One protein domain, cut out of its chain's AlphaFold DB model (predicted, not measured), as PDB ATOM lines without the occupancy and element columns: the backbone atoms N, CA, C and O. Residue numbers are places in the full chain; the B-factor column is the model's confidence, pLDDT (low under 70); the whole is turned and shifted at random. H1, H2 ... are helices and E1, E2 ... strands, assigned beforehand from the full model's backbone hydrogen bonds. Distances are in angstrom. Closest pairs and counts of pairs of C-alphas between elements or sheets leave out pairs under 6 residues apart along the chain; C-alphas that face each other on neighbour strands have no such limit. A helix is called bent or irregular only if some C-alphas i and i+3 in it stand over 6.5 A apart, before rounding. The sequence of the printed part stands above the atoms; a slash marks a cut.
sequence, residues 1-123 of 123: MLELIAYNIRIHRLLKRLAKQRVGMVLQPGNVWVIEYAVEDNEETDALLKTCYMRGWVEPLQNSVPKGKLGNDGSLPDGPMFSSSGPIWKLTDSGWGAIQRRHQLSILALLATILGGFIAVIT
ATOM      1  N   MET A   1      19.716  19.111  11.448       75.94
ATOM      2  CA  MET A   1      19.169  18.604  10.164       75.94
ATOM      3  C   MET A   1      19.422  17.109   9.988       75.94
ATOM      4  O   MET A   1      18.450  16.370   9.912       75.94
ATOM      5  N   LEU A   2      20.678  16.643   9.984       85.25
ATOM      6  CA  LEU A   2      21.007  15.216   9.800       85.25
ATOM      7  C   LEU A   2      20.424  14.298  10.889       85.25
ATOM      8  O   LEU A   2      19.823  13.283  10.553       85.25
ATOM      9  N   GLU A   3      20.489  14.704  12.160       89.06
ATOM     10  CA  GLU A   3      19.889  13.963  13.287       89.06
ATOM     11  C   GLU A   3      18.387  13.710  13.103       89.06
ATOM     12  O   GLU A   3      17.896  12.596  13.271       89.06
ATOM     13  N   LEU A   4      17.649  14.729  12.655       87.06
ATOM     14  CA  LEU A   4      16.213  14.621  12.402       87.06
ATOM     15  C   LEU A   4      15.915  13.631  11.264       87.06
ATOM     16  O   LEU A   4      14.932  12.890  11.308       87.06
ATOM     17  N   ILE A   5      16.759  13.613  10.232       88.56
ATOM     18  CA  ILE A   5      16.626  12.683   9.106       88.56
ATOM     19  C   ILE A   5      16.912  11.257   9.579       88.56
ATOM     20  O   ILE A   5      16.107  10.361   9.315       88.56
ATOM     21  N   ALA A   6      18.008  11.051  10.309       90.69
ATOM     22  CA  ALA A   6      18.371   9.757  10.872       90.69
ATOM     23  C   ALA A   6      17.260   9.218  11.786       90.69
ATOM     24  O   ALA A   6      16.842   8.068  11.639       90.69
ATOM     25  N   TYR A   7      16.704  10.071  12.646       90.88
ATOM     26  CA  TYR A   7      15.593   9.733  13.529       90.88
ATOM     27  C   TYR A   7      14.333   9.306  12.758       90.88
ATOM     28  O   TYR A   7      13.755   8.253  13.024       90.88
ATOM     29  N   ASN A   8      13.940  10.057  11.724       89.44
ATOM     30  CA  ASN A   8      12.805   9.681  10.874       89.44
ATOM     31  C   ASN A   8      13.039   8.367  10.113       89.44
ATOM     32  O   ASN A   8      12.100   7.598   9.903       89.44
ATOM     33  N   ILE A   9      14.282   8.081   9.712       90.62
ATOM     34  CA  ILE A   9      14.641   6.792   9.105       90.62
ATOM     35  C   ILE A   9      14.466   5.657  10.119       90.62
ATOM     36  O   ILE A   9      13.914   4.616   9.754       90.62
ATOM     37  N   ARG A  10      14.881   5.846  11.380       93.00
ATOM     38  CA  ARG A  10      14.674   4.857  12.452       93.00
ATOM     39  C   ARG A  10      13.189   4.577  12.665       93.00
ATOM     40  O   ARG A  10      12.796   3.414  12.622       93.00
ATOM     41  N   ILE A  11      12.352   5.615  12.757       92.94
ATOM     42  CA  ILE A  11      10.894   5.435  12.868       92.94
ATOM     43  C   ILE A  11      10.333   4.678  11.661       92.94
ATOM     44  O   ILE A  11       9.581   3.721  11.826       92.94
ATOM     45  N   HIS A  12      10.713   5.054  10.440       92.19
ATOM     46  CA  HIS A  12      10.216   4.373   9.246       92.19
ATOM     47  C   HIS A  12      10.589   2.880   9.227       92.19
ATOM     48  O   HIS A  12       9.769   2.037   8.858       92.19
ATOM     49  N   ARG A  13      11.814   2.533   9.644       91.75
ATOM     50  CA  ARG A  13      12.251   1.133   9.777       91.75
ATOM     51  C   ARG A  13      11.454   0.395  10.849       91.75
ATOM     52  O   ARG A  13      11.059  -0.745  10.614       91.75
ATOM     53  N   LEU A  14      11.195   1.046  11.981       93.69
ATOM     54  CA  LEU A  14      10.399   0.497  13.074       93.69
ATOM     55  C   LEU A  14       8.962   0.202  12.634       93.69
ATOM     56  O   LEU A  14       8.507  -0.927  12.791       93.69
ATOM     57  N   LEU A  15       8.286   1.156  11.989       93.19
ATOM     58  CA  LEU A  15       6.932   0.957  11.462       93.19
ATOM     59  C   LEU A  15       6.888  -0.174  10.424       93.19
ATOM     60  O   LEU A  15       5.970  -0.988  10.440       93.19
ATOM     61  N   LYS A  16       7.907  -0.293   9.559       92.44
ATOM     62  CA  LYS A  16       8.024  -1.418   8.614       92.44
ATOM     63  C   LYS A  16       8.258  -2.769   9.290       92.44
ATOM     64  O   LYS A  16       7.787  -3.772   8.766       92.44
ATOM     65  N   ARG A  17       9.009  -2.823  10.396       91.19
ATOM     66  CA  ARG A  17       9.167  -4.051  11.196       91.19
ATOM     67  C   ARG A  17       7.837  -4.434  11.840       91.19
ATOM     68  O   ARG A  17       7.415  -5.574  11.699       91.19
ATOM     69  N   LEU A  18       7.151  -3.466  12.442       92.19
ATOM     70  CA  LEU A  18       5.848  -3.659  13.078       92.19
ATOM     71  C   LEU A  18       4.790  -4.143  12.073       92.19
ATOM     72  O   LEU A  18       4.068  -5.090  12.351       92.19
ATOM     73  N   ALA A  19       4.785  -3.596  10.855       91.25
ATOM     74  CA  ALA A  19       3.927  -4.052   9.757       91.25
ATOM     75  C   ALA A  19       4.183  -5.507   9.307       91.25
ATOM     76  O   ALA A  19       3.330  -6.108   8.660       91.25
ATOM     77  N   LYS A  20       5.366  -6.060   9.598       91.44
ATOM     78  CA  LYS A  20       5.748  -7.438   9.256       91.44
ATOM     79  C   LYS A  20       5.558  -8.421  10.411       91.44
ATOM     80  O   LYS A  20       5.762  -9.615  10.196       91.44
ATOM     81  N   GLN A  21       5.211  -7.944  11.609       90.00
ATOM     82  CA  GLN A  21       4.965  -8.828  12.742       90.00
ATOM     83  C   GLN A  21       3.798  -9.757  12.432       90.00
ATOM     84  O   GLN A  21       2.741  -9.328  11.972       90.00
ATOM     85  N   ARG A  22       4.000 -11.039  12.709       87.94
ATOM     86  CA  ARG A  22       2.977 -12.068  12.543       87.94
ATOM     87  C   ARG A  22       3.149 -13.143  13.595       87.94
ATOM     88  O   ARG A  22       4.264 -13.392  14.051       87.94
ATOM     89  N   VAL A  23       2.051 -13.791  13.957       88.31
ATOM     90  CA  VAL A  23       2.106 -15.013  14.761       88.31
ATOM     91  C   VAL A  23       2.559 -16.131  13.828       88.31
ATOM     92  O   VAL A  23       1.830 -16.493  12.910       88.31
ATOM     93  N   GLY A  24       3.788 -16.610  14.012       86.88
ATOM     94  CA  GLY A  24       4.352 -17.691  13.199       86.88
ATOM     95  C   GLY A  24       3.833 -19.054  13.636       86.88
ATOM     96  O   GLY A  24       3.506 -19.901  12.809       86.88
ATOM     97  N   MET A  25       3.700 -19.251  14.950       89.75
ATOM     98  CA  MET A  25       3.151 -20.475  15.522       89.75
ATOM     99  C   MET A  25       2.592 -20.254  16.929       89.75
ATOM    100  O   MET A  25       2.819 -19.217  17.558       89.75
ATOM    101  N   VAL A  26       1.876 -21.260  17.429       89.19
ATOM    102  CA  VAL A  26       1.376 -21.317  18.804       89.19
ATOM    103  C   VAL A  26       2.037 -22.504  19.497       89.19
ATOM    104  O   VAL A  26       1.861 -23.645  19.071       89.19
ATOM    105  N   LEU A  27       2.816 -22.239  20.544       85.81
ATOM    106  CA  LEU A  27       3.483 -23.271  21.332       85.81
ATOM    107  C   LEU A  27       2.494 -23.963  22.275       85.81
ATOM    108  O   LEU A  27       1.656 -23.321  22.916       85.81
ATOM    109  N   GLN A  28       2.638 -25.284  22.367       84.12
ATOM    110  CA  GLN A  28       1.941 -26.142  23.320       84.12
ATOM    111  C   GLN A  28       2.955 -26.759  24.292       84.12
ATOM    112  O   GLN A  28       4.055 -27.104  23.857       84.12
ATOM    113  N   PRO A  29       2.594 -26.961  25.571       79.62
ATOM    114  CA  PRO A  29       1.322 -26.602  26.206       79.62
ATOM    115  C   PRO A  29       1.244 -25.105  26.570       79.62
ATOM    116  O   PRO A  29       2.261 -24.471  26.827       79.62
ATOM    117  N   GLY A  30       0.032 -24.540  26.625       76.69
ATOM    118  CA  GLY A  30      -0.200 -23.180  27.147       76.69
ATOM    119  C   GLY A  30      -0.585 -22.114  26.117       76.69
ATOM    120  O   GLY A  30      -0.737 -20.955  26.491       76.69
ATOM    121  N   ASN A  31      -0.795 -22.492  24.850       85.56
ATOM    122  CA  ASN A  31      -1.269 -21.601  23.780       85.56
ATOM    123  C   ASN A  31      -0.449 -20.302  23.634       85.56
ATOM    124  O   ASN A  31      -1.004 -19.227  23.403       85.56
ATOM    125  N   VAL A  32       0.875 -20.389  23.770       87.06
ATOM    126  CA  VAL A  32       1.751 -19.209  23.746       87.06
ATOM    127  C   VAL A  32       2.040 -18.799  22.306       87.06
ATOM    128  O   VAL A  32       2.513 -19.604  21.506       87.06
ATOM    129  N   TRP A  33       1.771 -17.542  21.957       88.25
ATOM    130  CA  TRP A  33       2.042 -17.024  20.616       88.25
ATOM    131  C   TRP A  33       3.526 -16.753  20.405       88.25
ATOM    132  O   TRP A  33       4.138 -15.965  21.127       88.25
ATOM    133  N   VAL A  34       4.084 -17.345  19.353       88.12
ATOM    134  CA  VAL A  34       5.422 -17.018  18.867       88.12
ATOM    135  C   VAL A  34       5.286 -15.962  17.782       88.12
ATOM    136  O   VAL A  34       4.722 -16.211  16.713       88.12
ATOM    137  N   ILE A  35       5.787 -14.764  18.073       89.12
ATOM    138  CA  ILE A  35       5.725 -13.623  17.161       89.12
ATOM    139  C   ILE A  35       7.020 -13.559  16.355       89.12
ATOM    140  O   ILE A  35       8.100 -13.321  16.895       89.12
ATOM    141  N   GLU A  36       6.901 -13.717  15.043       87.06
ATOM    142  CA  GLU A  36       8.000 -13.494  14.114       87.06
ATOM    143  C   GLU A  36       8.214 -12.000  13.873       87.06
ATOM    144  O   GLU A  36       7.272 -11.200  13.902       87.06
ATOM    145  N   TYR A  37       9.469 -11.623  13.613       86.38
ATOM    146  CA  TYR A  37       9.887 -10.228  13.436       86.38
ATOM    147  C   TYR A  37       9.463  -9.322  14.596       86.38
ATOM    148  O   TYR A  37       9.178  -8.139  14.393       86.38
ATOM    149  N   ALA A  38       9.416  -9.885  15.808       86.25
ATOM    150  CA  ALA A  38       9.073  -9.140  17.001       86.25
ATOM    151  C   ALA A  38       9.956  -7.892  17.126       86.25
ATOM    152  O   ALA A  38      11.180  -7.956  16.996       86.25
ATOM    153  N   VAL A  39       9.317  -6.745  17.340       88.38
ATOM    154  CA  VAL A  39      10.028  -5.500  17.614       88.38
ATOM    155  C   VAL A  39      10.768  -5.660  18.943       88.38
ATOM    156  O   VAL A  39      10.195  -6.133  19.924       88.38
ATOM    157  N   GLU A  40      12.053  -5.313  18.946       85.25
ATOM    158  CA  GLU A  40      12.924  -5.490  20.107       85.25
ATOM    159  C   GLU A  40      12.428  -4.676  21.304       85.25
ATOM    160  O   GLU A  40      12.092  -3.501  21.190       85.25
ATOM    161  N   ASP A  41      12.419  -5.314  22.471       83.06
ATOM    162  CA  ASP A  41      12.115  -4.659  23.742       83.06
ATOM    163  C   ASP A  41      13.415  -4.058  24.300       83.06
ATOM    164  O   ASP A  41      14.187  -4.757  24.970       83.06
ATOM    165  N   ASN A  42      13.715  -2.821  23.887       89.00
ATOM    166  CA  ASN A  42      14.833  -1.994  24.348       89.00
ATOM    167  C   ASN A  42      14.381  -0.527  24.519       89.00
ATOM    168  O   ASN A  42      13.367  -0.113  23.952       89.00
ATOM    169  N   GLU A  43      15.126   0.259  25.300       88.25
ATOM    170  CA  GLU A  43      14.743   1.633  25.669       88.25
ATOM    171  C   GLU A  43      14.605   2.563  24.452       88.25
ATOM    172  O   GLU A  43      13.661   3.350  24.359       88.25
ATOM    173  N   GLU A  44      15.500   2.426  23.469       90.50
ATOM    174  CA  GLU A  44      15.444   3.213  22.235       90.50
ATOM    175  C   GLU A  44      14.147   2.941  21.455       90.50
ATOM    176  O   GLU A  44      13.461   3.858  20.998       90.50
ATOM    177  N   THR A  45      13.787   1.668  21.321       90.25
ATOM    178  CA  THR A  45      12.605   1.216  20.588       90.25
ATOM    179  C   THR A  45      11.324   1.604  21.312       90.25
ATOM    180  O   THR A  45      10.371   2.034  20.662       90.25
ATOM    181  N   ASP A  46      11.311   1.536  22.642       90.81
ATOM    182  CA  ASP A  46      10.194   2.002  23.462       90.81
ATOM    183  C   ASP A  46       9.954   3.512  23.289       90.81
ATOM    184  O   ASP A  46       8.827   3.939  23.025       90.81
ATOM    185  N   ALA A  47      11.010   4.332  23.312       93.12
ATOM    186  CA  ALA A  47      10.901   5.769  23.055       93.12
ATOM    187  C   ALA A  47      10.346   6.075  21.647       93.12
ATOM    188  O   ALA A  47       9.492   6.957  21.470       93.12
ATOM    189  N   LEU A  48      10.785   5.324  20.632       94.38
ATOM    190  CA  LEU A  48      10.270   5.442  19.265       94.38
ATOM    191  C   LEU A  48       8.798   5.015  19.166       94.38
ATOM    192  O   LEU A  48       8.009   5.704  18.512       94.38
ATOM    193  N   LEU A  49       8.406   3.919  19.819       93.38
ATOM    194  CA  LEU A  49       7.026   3.426  19.850       93.38
ATOM    195  C   LEU A  49       6.093   4.416  20.541       93.38
ATOM    196  O   LEU A  49       5.054   4.752  19.980       93.38
ATOM    197  N   LYS A  50       6.495   4.967  21.689       93.25
ATOM    198  CA  LYS A  50       5.752   6.028  22.385       93.25
ATOM    199  C   LYS A  50       5.587   7.270  21.515       93.25
ATOM    200  O   LYS A  50       4.507   7.852  21.462       93.25
ATOM    201  N   THR A  51       6.619   7.642  20.759       94.12
ATOM    202  CA  THR A  51       6.520   8.738  19.783       94.12
ATOM    203  C   THR A  51       5.515   8.419  18.674       94.12
ATOM    204  O   THR A  51       4.713   9.274  18.300       94.12
ATOM    205  N   CYS A  52       5.524   7.190  18.152       94.38
ATOM    206  CA  CYS A  52       4.550   6.745  17.154       94.38
ATOM    207  C   CYS A  52       3.124   6.714  17.723       94.38
ATOM    208  O   CYS A  52       2.190   7.091  17.020       94.38
ATOM    209  N   TYR A  53       2.967   6.325  18.989       95.00
ATOM    210  CA  TYR A  53       1.692   6.317  19.702       95.00
ATOM    211  C   TYR A  53       1.132   7.733  19.857       95.00
ATOM    212  O   TYR A  53      -0.002   7.986  19.464       95.00
ATOM    213  N   MET A  54       1.953   8.694  20.301       94.88
ATOM    214  CA  MET A  54       1.555  10.108  20.382       94.88
ATOM    215  C   MET A  54       1.146  10.696  19.022       94.88
ATOM    216  O   MET A  54       0.321  11.601  18.961       94.88
ATOM    217  N   ARG A  55       1.706  10.182  17.920       92.81
ATOM    218  CA  ARG A  55       1.341  10.573  16.547       92.81
ATOM    219  C   ARG A  55       0.124   9.827  15.993       92.81
ATOM    220  O   ARG A  55      -0.261  10.081  14.854       92.81
ATOM    221  N   GLY A  56      -0.444   8.894  16.754       94.00
ATOM    222  CA  GLY A  56      -1.557   8.045  16.331       94.00
ATOM    223  C   GLY A  56      -1.182   6.962  15.319       94.00
ATOM    224  O   GLY A  56      -2.070   6.317  14.772       94.00
ATOM    225  N   TRP A  57       0.109   6.738  15.050       95.50
ATOM    226  CA  TRP A  57       0.580   5.765  14.052       95.50
ATOM    227  C   TRP A  57       0.505   4.318  14.539       95.50
ATOM    228  O   TRP A  57       0.437   3.395  13.728       95.50
ATOM    229  N   VAL A  58       0.520   4.114  15.854       94.88
ATOM    230  CA  VAL A  58       0.362   2.802  16.487       94.88
ATOM    231  C   VAL A  58      -0.617   2.900  17.649       94.88
ATOM    232  O   VAL A  58      -0.743   3.956  18.265       94.88
ATOM    233  N   GLU A  59      -1.275   1.791  17.964       93.62
ATOM    234  CA  GLU A  59      -2.201   1.656  19.088       93.62
ATOM    235  C   GLU A  59      -1.882   0.392  19.905       93.62
ATOM    236  O   GLU A  59      -1.442  -0.609  19.330       93.62
ATOM    237  N   PRO A  60      -2.057   0.402  21.237       91.50
ATOM    238  CA  PRO A  60      -1.959  -0.811  22.036       91.50
ATOM    239  C   PRO A  60      -3.210  -1.672  21.820       91.50
ATOM    240  O   PRO A  60      -4.330  -1.219  22.035       91.50
ATOM    241  N   LEU A  61      -3.019  -2.924  21.407       85.19
ATOM    242  CA  LEU A  61      -4.104  -3.883  21.188       85.19
ATOM    243  C   LEU A  61      -4.574  -4.487  22.520       85.19
ATOM    244  O   LEU A  61      -5.766  -4.594  22.777       85.19
ATOM    245  N   GLN A  62      -3.619  -4.826  23.386       83.25
ATOM    246  CA  GLN A  62      -3.856  -5.266  24.758       83.25
ATOM    247  C   GLN A  62      -2.704  -4.772  25.631       83.25
ATOM    248  O   GLN A  62      -1.539  -4.860  25.227       83.25
ATOM    249  N   ASN A  63      -3.022  -4.270  26.822       79.00
ATOM    250  CA  ASN A  63      -2.025  -3.847  27.803       79.00
ATOM    251  C   ASN A  63      -1.544  -5.035  28.650       79.00
ATOM    252  O   ASN A  63      -2.296  -5.978  28.888       79.00
ATOM    253  N   SER A  64      -0.296  -4.959  29.121       80.94
ATOM    254  CA  SER A  64       0.290  -5.902  30.089       80.94
ATOM    255  C   SER A  64       0.276  -7.376  29.665       80.94
ATOM    256  O   SER A  64       0.042  -8.263  30.483       80.94
ATOM    257  N   VAL A  65       0.558  -7.661  28.390       84.81
ATOM    258  CA  VAL A  65       0.717  -9.045  27.922       84.81
ATOM    259  C   VAL A  65       2.077  -9.581  28.388       84.81
ATOM    260  O   VAL A  65       3.069  -8.872  28.197       84.81
ATOM    261  N   PRO A  66       2.159 -10.791  28.979       85.44
ATOM    262  CA  PRO A  66       3.432 -11.426  29.313       85.44
ATOM    263  C   PRO A  66       4.283 -11.632  28.058       85.44
ATOM    264  O   PRO A  66       3.800 -12.129  27.041       85.44
ATOM    265  N   LYS A  67       5.553 -11.246  28.124       86.25
ATOM    266  CA  LYS A  67       6.507 -11.323  27.020       86.25
ATOM    267  C   LYS A  67       7.762 -12.060  27.451       86.25
ATOM    268  O   LYS A  67       8.244 -11.918  28.573       86.25
ATOM    269  N   GLY A  68       8.286 -12.837  26.517       85.81
ATOM    270  CA  GLY A  68       9.545 -13.554  26.626       85.81
ATOM    271  C   GLY A  68      10.372 -13.352  25.368       85.81
ATOM    272  O   GLY A  68       9.839 -12.995  24.314       85.81
ATOM    273  N   LYS A  69      11.678 -13.576  25.480       84.75
ATOM    274  CA  LYS A  69      12.589 -13.617  24.335       84.75
ATOM    275  C   LYS A  69      13.065 -15.057  24.166       84.75
ATOM    276  O   LYS A  69      13.394 -15.712  25.153       84.75
ATOM    277  N   LEU A  70      13.071 -15.534  22.925       83.19
ATOM    278  CA  LEU A  70      13.725 -16.795  22.578       83.19
ATOM    279  C   LEU A  70      15.245 -16.596  22.576       83.19
ATOM    280  O   LEU A  70      15.723 -15.468  22.422       83.19
ATOM    281  N   GLY A  71      15.994 -17.687  22.739       80.50
ATOM    282  CA  GLY A  71      17.439 -17.681  22.527       80.50
ATOM    283  C   GLY A  71      17.786 -17.296  21.085       80.50
ATOM    284  O   GLY A  71      16.955 -17.403  20.182       80.50
ATOM    285  N   ASN A  72      19.029 -16.869  20.851       79.56
ATOM    286  CA  ASN A  72      19.495 -16.493  19.506       79.56
ATOM    287  C   ASN A  72      19.373 -17.645  18.494       79.56
ATOM    288  O   ASN A  72      19.172 -17.400  17.307       79.56
ATOM    289  N   ASP A  73      19.417 -18.885  18.987       80.88
ATOM    290  CA  ASP A  73      19.283 -20.109  18.196       80.88
ATOM    291  C   ASP A  73      17.815 -20.553  18.031       80.88
ATOM    292  O   ASP A  73      17.534 -21.628  17.505       80.88
ATOM    293  N   GLY A  74      16.856 -19.750  18.507       74.94
ATOM    294  CA  GLY A  74      15.429 -20.086  18.525       74.94
ATOM    295  C   GLY A  74      15.031 -21.071  19.629       74.94
ATOM    296  O   GLY A  74      13.868 -21.469  19.697       74.94
ATOM    297  N   SER A  75      15.967 -21.452  20.502       82.19
ATOM    298  CA  SER A  75      15.695 -22.293  21.663       82.19
ATOM    299  C   SER A  75      14.822 -21.573  22.694       82.19
ATOM    300  O   SER A  75      14.840 -20.343  22.832       82.19
ATOM    301  N   LEU A  76      14.038 -22.360  23.428       81.62
ATOM    302  CA  LEU A  76      13.324 -21.872  24.602       81.62
ATOM    303  C   LEU A  76      14.336 -21.542  25.711       81.62
ATOM    304  O   LEU A  76      15.343 -22.239  25.830       81.62
ATOM    305  N   PRO A  77      14.096 -20.494  26.518       81.88
ATOM    306  CA  PRO A  77      14.949 -20.209  27.664       81.88
ATOM    307  C   PRO A  77      14.840 -21.334  28.706       81.88
ATOM    308  O   PRO A  77      13.739 -21.800  28.990       81.88
ATOM    309  N   ASP A  78      15.957 -21.703  29.336       77.44
ATOM    310  CA  ASP A  78      15.994 -22.705  30.422       77.44
ATOM    311  C   ASP A  78      15.296 -22.225  31.720       77.44
ATOM    312  O   ASP A  78      15.127 -22.986  32.672       77.44
ATOM    313  N   GLY A  79      14.906 -20.944  31.775       79.75
ATOM    314  CA  GLY A  79      14.257 -20.282  32.909       79.75
ATOM    315  C   GLY A  79      12.789 -19.893  32.650       79.75
ATOM    316  O   GLY A  79      12.113 -20.506  31.824       79.75
ATOM    317  N   PRO A  80      12.249 -18.873  33.351       80.00
ATOM    318  CA  PRO A  80      10.865 -18.448  33.150       80.00
ATOM    319  C   PRO A  80      10.635 -17.971  31.709       80.00
ATOM    320  O   PRO A  80      11.353 -17.110  31.201       80.00
ATOM    321  N   MET A  81       9.597 -18.516  31.066       78.38
ATOM    322  CA  MET A  81       9.262 -18.238  29.661       78.38
ATOM    323  C   MET A  81       8.889 -16.767  29.418       78.38
ATOM    324  O   MET A  81       9.060 -16.267  28.311       78.38
ATOM    325  N   PHE A  82       8.413 -16.065  30.451       85.00
ATOM    326  CA  PHE A  82       8.064 -14.649  30.403       85.00
ATOM    327  C   PHE A  82       8.894 -13.871  31.425       85.00
ATOM    328  O   PHE A  82       8.939 -14.239  32.597       85.00
ATOM    329  N   SER A  83       9.535 -12.792  30.981       82.62
ATOM    330  CA  SER A  83      10.414 -11.948  31.800       82.62
ATOM    331  C   SER A  83       9.943 -10.499  31.903       82.62
ATOM    332  O   SER A  83      10.341  -9.794  32.826       82.62
ATOM    333  N   SER A  84       9.077 -10.051  30.992       83.50
ATOM    334  CA  SER A  84       8.477  -8.718  31.029       83.50
ATOM    335  C   SER A  84       6.978  -8.784  30.754       83.50
ATOM    336  O   SER A  84       6.441  -9.807  30.326       83.50
ATOM    337  N   SER A  85       6.272  -7.690  31.022       84.56
ATOM    338  CA  SER A  85       4.903  -7.503  30.549       84.56
ATOM    339  C   SER A  85       4.813  -6.165  29.836       84.56
ATOM    340  O   SER A  85       5.443  -5.192  30.248       84.56
ATOM    341  N   GLY A  86       4.063  -6.110  28.742       83.94
ATOM    342  CA  GLY A  86       3.944  -4.871  27.989       83.94
ATOM    343  C   GLY A  86       2.880  -4.924  26.907       83.94
ATOM    344  O   GLY A  86       2.348  -5.995  26.605       83.94
ATOM    345  N   PRO A  87       2.560  -3.773  26.302       86.25
ATOM    346  CA  PRO A  87       1.533  -3.707  25.279       86.25
ATOM    347  C   PRO A  87       1.964  -4.438  24.007       86.25
ATOM    348  O   PRO A  87       3.131  -4.381  23.600       86.25
ATOM    349  N   ILE A  88       1.019  -5.111  23.355       87.38
ATOM    350  CA  ILE A  88       1.176  -5.509  21.952       87.38
ATOM    351  C   ILE A  88       0.759  -4.317  21.101       87.38
ATOM    352  O   ILE A  88      -0.364  -3.834  21.215       87.38
ATOM    353  N   TRP A  89       1.670  -3.839  20.261       89.56
ATOM    354  CA  TRP A  89       1.420  -2.697  19.394       89.56
ATOM    355  C   TRP A  89       0.818  -3.148  18.067       89.56
ATOM    356  O   TRP A  89       1.294  -4.096  17.446       89.56
ATOM    357  N   LYS A  90      -0.201  -2.426  17.615       90.25
ATOM    358  CA  LYS A  90      -0.830  -2.570  16.307       90.25
ATOM    359  C   LYS A  90      -0.586  -1.314  15.485       90.25
ATOM    360  O   LYS A  90      -0.583  -0.206  16.014       90.25
ATOM    361  N   LEU A  91      -0.389  -1.492  14.183       93.62
ATOM    362  CA  LEU A  91      -0.284  -0.384  13.240       93.62
ATOM    363  C   LEU A  91      -1.685   0.138  12.891       93.62
ATOM    364  O   LEU A  91      -2.560  -0.654  12.537       93.62
ATOM    365  N   THR A  92      -1.891   1.451  12.971       94.38
ATOM    366  CA  THR A  92      -3.150   2.093  12.557       94.38
ATOM    367  C   THR A  92      -3.123   2.432  11.065       94.38
ATOM    368  O   THR A  92      -2.064   2.414  10.430       94.38
ATOM    369  N   ASP A  93      -4.267   2.824  10.499       91.44
ATOM    370  CA  ASP A  93      -4.342   3.292   9.106       91.44
ATOM    371  C   ASP A  93      -3.438   4.507   8.858       91.44
ATOM    372  O   ASP A  93      -2.781   4.620   7.821       91.44
ATOM    373  N   SER A  94      -3.329   5.399   9.850       91.06
ATOM    374  CA  SER A  94      -2.418   6.542   9.768       91.06
ATOM    375  C   SER A  94      -0.945   6.111   9.790       91.06
ATOM    376  O   SER A  94      -0.124   6.690   9.073       91.06
ATOM    377  N   GLY A  95      -0.608   5.053  10.539       91.50
ATOM    378  CA  GLY A  95       0.716   4.435  10.534       91.50
ATOM    379  C   GLY A  95       1.062   3.811   9.182       91.50
ATOM    380  O   GLY A  95       2.162   4.026   8.668       91.50
ATOM    381  N   TRP A  96       0.108   3.122   8.551       91.00
ATOM    382  CA  TRP A  96       0.244   2.626   7.177       91.00
ATOM    383  C   TRP A  96       0.471   3.762   6.172       91.00
ATOM    384  O   TRP A  96       1.395   3.695   5.354       91.00
ATOM    385  N   GLY A  97      -0.300   4.847   6.279       90.44
ATOM    386  CA  GLY A  97      -0.108   6.053   5.473       90.44
ATOM    387  C   GLY A  97       1.287   6.662   5.650       90.44
ATOM    388  O   GLY A  97       1.940   7.023   4.668       90.44
ATOM    389  N   ALA A  98       1.799   6.708   6.884       89.12
ATOM    390  CA  ALA A  98       3.139   7.211   7.181       89.12
ATOM    391  C   ALA A  98       4.255   6.369   6.529       89.12
ATOM    392  O   ALA A  98       5.261   6.927   6.078       89.12
ATOM    393  N   ILE A  99       4.078   5.047   6.417       89.81
ATOM    394  CA  ILE A  99       5.012   4.174   5.690       89.81
ATOM    395  C   ILE A  99       4.968   4.470   4.182       89.81
ATOM    396  O   ILE A  99       6.022   4.607   3.554       89.81
ATOM    397  N   GLN A 100       3.774   4.597   3.596       88.12
ATOM    398  CA  GLN A 100       3.598   4.652   2.140       88.12
ATOM    399  C   GLN A 100       3.744   6.057   1.529       88.12
ATOM    400  O   GLN A 100       3.919   6.191   0.316       88.12
ATOM    401  N   ARG A 101       3.762   7.117   2.347       82.44
ATOM    402  CA  ARG A 101       3.835   8.519   1.891       82.44
ATOM    403  C   ARG A 101       4.983   8.803   0.916       82.44
ATOM    404  O   ARG A 101       4.813   9.567  -0.030       82.44
ATOM    405  N   ARG A 102       6.152   8.177   1.104       76.12
ATOM    406  CA  ARG A 102       7.292   8.337   0.176       76.12
ATOM    407  C   ARG A 102       7.011   7.754  -1.206       76.12
ATOM    408  O   ARG A 102       7.402   8.355  -2.199       76.12
ATOM    409  N   HIS A 103       6.321   6.618  -1.266       76.56
ATOM    410  CA  HIS A 103       5.960   5.984  -2.529       76.56
ATOM    411  C   HIS A 103       4.932   6.824  -3.302       76.56
ATOM    412  O   HIS A 103       5.083   7.038  -4.503       76.56
ATOM    413  N   GLN A 104       3.944   7.387  -2.598       82.62
ATOM    414  CA  GLN A 104       2.965   8.305  -3.190       82.62
ATOM    415  C   GLN A 104       3.641   9.545  -3.791       82.62
ATOM    416  O   GLN A 104       3.356   9.909  -4.929       82.62
ATOM    417  N   LEU A 105       4.591  10.149  -3.066       84.75
ATOM    418  CA  LEU A 105       5.362  11.287  -3.574       84.75
ATOM    419  C   LEU A 105       6.210  10.917  -4.797       84.75
ATOM    420  O   LEU A 105       6.264  11.695  -5.744       84.75
ATOM    421  N   SER A 106       6.835   9.732  -4.817       83.06
ATOM    422  CA  SER A 106       7.604   9.290  -5.988       83.06
ATOM    423  C   SER A 106       6.730   9.046  -7.218       83.06
ATOM    424  O   SER A 106       7.131   9.422  -8.314       83.06
ATOM    425  N   ILE A 107       5.528   8.479  -7.050       90.50
ATOM    426  CA  ILE A 107       4.581   8.298  -8.160       90.50
ATOM    427  C   ILE A 107       4.151   9.661  -8.705       90.50
ATOM    428  O   ILE A 107       4.150   9.865  -9.914       90.50
ATOM    429  N   LEU A 108       3.833  10.611  -7.822       93.00
ATOM    430  CA  LEU A 108       3.425  11.955  -8.222       93.00
ATOM    431  C   LEU A 108       4.548  12.688  -8.971       93.00
ATOM    432  O   LEU A 108       4.297  13.289 -10.011       93.00
ATOM    433  N   ALA A 109       5.790  12.584  -8.492       92.38
ATOM    434  CA  ALA A 109       6.957  13.158  -9.161       92.38
ATOM    435  C   ALA A 109       7.234  12.508 -10.528       92.38
ATOM    436  O   ALA A 109       7.571  13.208 -11.485       92.38
ATOM    437  N   LEU A 110       7.056  11.187 -10.640       94.94
ATOM    438  CA  LEU A 110       7.187  10.467 -11.906       94.94
ATOM    439  C   LEU A 110       6.131  10.938 -12.914       94.94
ATOM    440  O   LEU A 110       6.476  11.280 -14.041       94.94
ATOM    441  N   LEU A 111       4.864  11.019 -12.494       96.38
ATOM    442  CA  LEU A 111       3.771  11.519 -13.332       96.38
ATOM    443  C   LEU A 111       4.021  12.958 -13.791       96.38
ATOM    444  O   LEU A 111       3.873  13.250 -14.975       96.38
ATOM    445  N   ALA A 112       4.453  13.837 -12.882       95.88
ATOM    446  CA  ALA A 112       4.783  15.222 -13.210       95.88
ATOM    447  C   ALA A 112       5.928  15.316 -14.234       95.88
ATOM    448  O   ALA A 112       5.849  16.106 -15.171       95.88
ATOM    449  N   THR A 113       6.958  14.478 -14.094       96.81
ATOM    450  CA  THR A 113       8.083  14.414 -15.042       96.81
ATOM    451  C   THR A 113       7.630  13.951 -16.429       96.81
ATOM    452  O   THR A 113       8.008  14.560 -17.425       96.81
ATOM    453  N   ILE A 114       6.794  12.908 -16.505       97.25
ATOM    454  CA  ILE A 114       6.268  12.390 -17.778       97.25
ATOM    455  C   ILE A 114       5.395  13.444 -18.469       97.25
ATOM    456  O   ILE A 114       5.589  13.714 -19.651       97.25
ATOM    457  N   LEU A 115       4.470  14.068 -17.734       96.94
ATOM    458  CA  LEU A 115       3.604  15.130 -18.258       96.94
ATOM    459  C   LEU A 115       4.417  16.334 -18.745       96.94
ATOM    460  O   LEU A 115       4.175  16.827 -19.842       96.94
ATOM    461  N   GLY A 116       5.404  16.776 -17.963       96.56
ATOM    462  CA  GLY A 116       6.283  17.882 -18.341       96.56
ATOM    463  C   GLY A 116       7.105  17.578 -19.594       96.56
ATOM    464  O   GLY A 116       7.162  18.406 -20.498       96.56
ATOM    465  N   GLY A 117       7.683  16.376 -19.685       95.94
ATOM    466  CA  GLY A 117       8.421  15.936 -20.870       95.94
ATOM    467  C   GLY A 117       7.535  15.834 -22.113       95.94
ATOM    468  O   GLY A 117       7.941  16.257 -23.187       95.94
ATOM    469  N   PHE A 118       6.306  15.337 -21.967       96.69
ATOM    470  CA  PHE A 118       5.352  15.243 -23.071       96.69
ATOM    471  C   PHE A 118       4.941  16.621 -23.601       96.69
ATOM    472  O   PHE A 118       4.953  16.835 -24.810       96.69
ATOM    473  N   ILE A 119       4.634  17.568 -22.707       97.06
ATOM    474  CA  ILE A 119       4.315  18.951 -23.090       97.06
ATOM    475  C   ILE A 119       5.501  19.578 -23.826       97.06
ATOM    476  O   ILE A 119       5.310  20.107 -24.913       97.06
ATOM    477  N   ALA A 120       6.715  19.449 -23.284       94.12
ATOM    478  CA  ALA A 120       7.927  20.019 -23.872       94.12
ATOM    479  C   ALA A 120       8.295  19.445 -25.252       94.12
ATOM    480  O   ALA A 120       9.036  20.085 -25.985       94.12
ATOM    481  N   VAL A 121       7.827  18.241 -25.593       94.94
ATOM    482  CA  VAL A 121       8.020  17.641 -26.926       94.94
ATOM    483  C   VAL A 121       6.961  18.122 -27.925       94.94
ATOM    484  O   VAL A 121       7.209  18.104 -29.127       94.94
ATOM    485  N   ILE A 122       5.776  18.516 -27.448       94.06
ATOM    486  CA  ILE A 122       4.662  18.966 -28.298       94.06
ATOM    487  C   ILE A 122       4.762  20.456 -28.647       94.06
ATOM    488  O   ILE A 122       4.362  20.832 -29.748       94.06
ATOM    489  N   THR A 123       5.242  21.291 -27.724       83.38
ATOM    490  CA  THR A 123       5.562  22.713 -27.968       83.38
ATOM    491  C   THR A 123       6.924  22.884 -28.609       83.38
ATOM    492  O   THR A 123       7.017  23.692 -29.558       83.38
TER     493      THR A 123
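This is residues 1 to 123 of the 123 residues of an uncharacterized protein of Halomonas sp. KHS3 (UniProt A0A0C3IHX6). What shape do these atoms make? A small body of two separate strand hairpins, E1 with E2 and E3 with E4, and two crossing helices, H1 and H2, has one long helical arm, as residues 101 to 122 of H3 stick out from it. H1 and H2 pack by their later residues on the hairpin E3 and E4. What is it made of? The printed part has 123 residues, with three named helices and four named strands in the order H1 E1 E2 H2 E3 E4 H3, both two-stranded sheets antiparallel and the class mixed, helices and strands. It is only just loose, close to extended, with a radius of gyration of the C-alphas of 20.2 A and spans of 75 by 30 by 26 A.

What does the first helix meet? H1, residues 2 to 18, touches H2, residues 43 to 54, with residues 11 to 14 alone; the closest C-alphas, of Ile 11 and Leu 48, are 6.4 A apart, and the lines are about perpendicular at 84 degrees. H1 also touches H3, residues 93 to 122, the closest C-alphas being those of His 12 and Ile 99, 6.3 A apart, at a steep tilt of 67 degrees, opposite ways. How do the strands pair? E1, residues 22 to 27, and E2, residues 32 to 36, form an antiparallel hairpin at 145 degrees, with N 24 and O 34 at 2.9 A. E3, residues 58 to 67, and E4, residues 84 to 91, form another at 154 degrees, with N 61 and O 88 at 2.8 A; E3 and E4 are each apart from E1 and E2. Are the helix backbones whole? Each O i to N i+4 pair is within hydrogen-bond range in H1 and H2, and 24 of 26 in H3.

Where does the first element begin? C-alpha 2 of H1 is at (21.007, 15.216, 9.800), and H1 is 24.4 A long. How long are the others? E1 is 14.2 A, E2 12.8 A, H2 16.5 A, E3 18.7 A and E4 21.5 A from first to last C-alpha; E3 bends by 83 degrees at residue 64. Where does H3 end? It is 41.5 A long and ends with C-alpha 122 at (4.662, 18.966, -28.298); it has a kink of 50 degrees near residue 100 and is irregular, with C-alphas 99 and 102 7.3 A apart.

How large is it? The two C-alphas farthest apart, of Gly 79 and Thr 123, are 75.0 A apart. Is anything cut or long? The printed part has no cut, and the link from E3 to E4, residues 68 to 83, is long. How sure is the model? The mean pLDDT of the printed part is 88.4, and no printed residue is under 70.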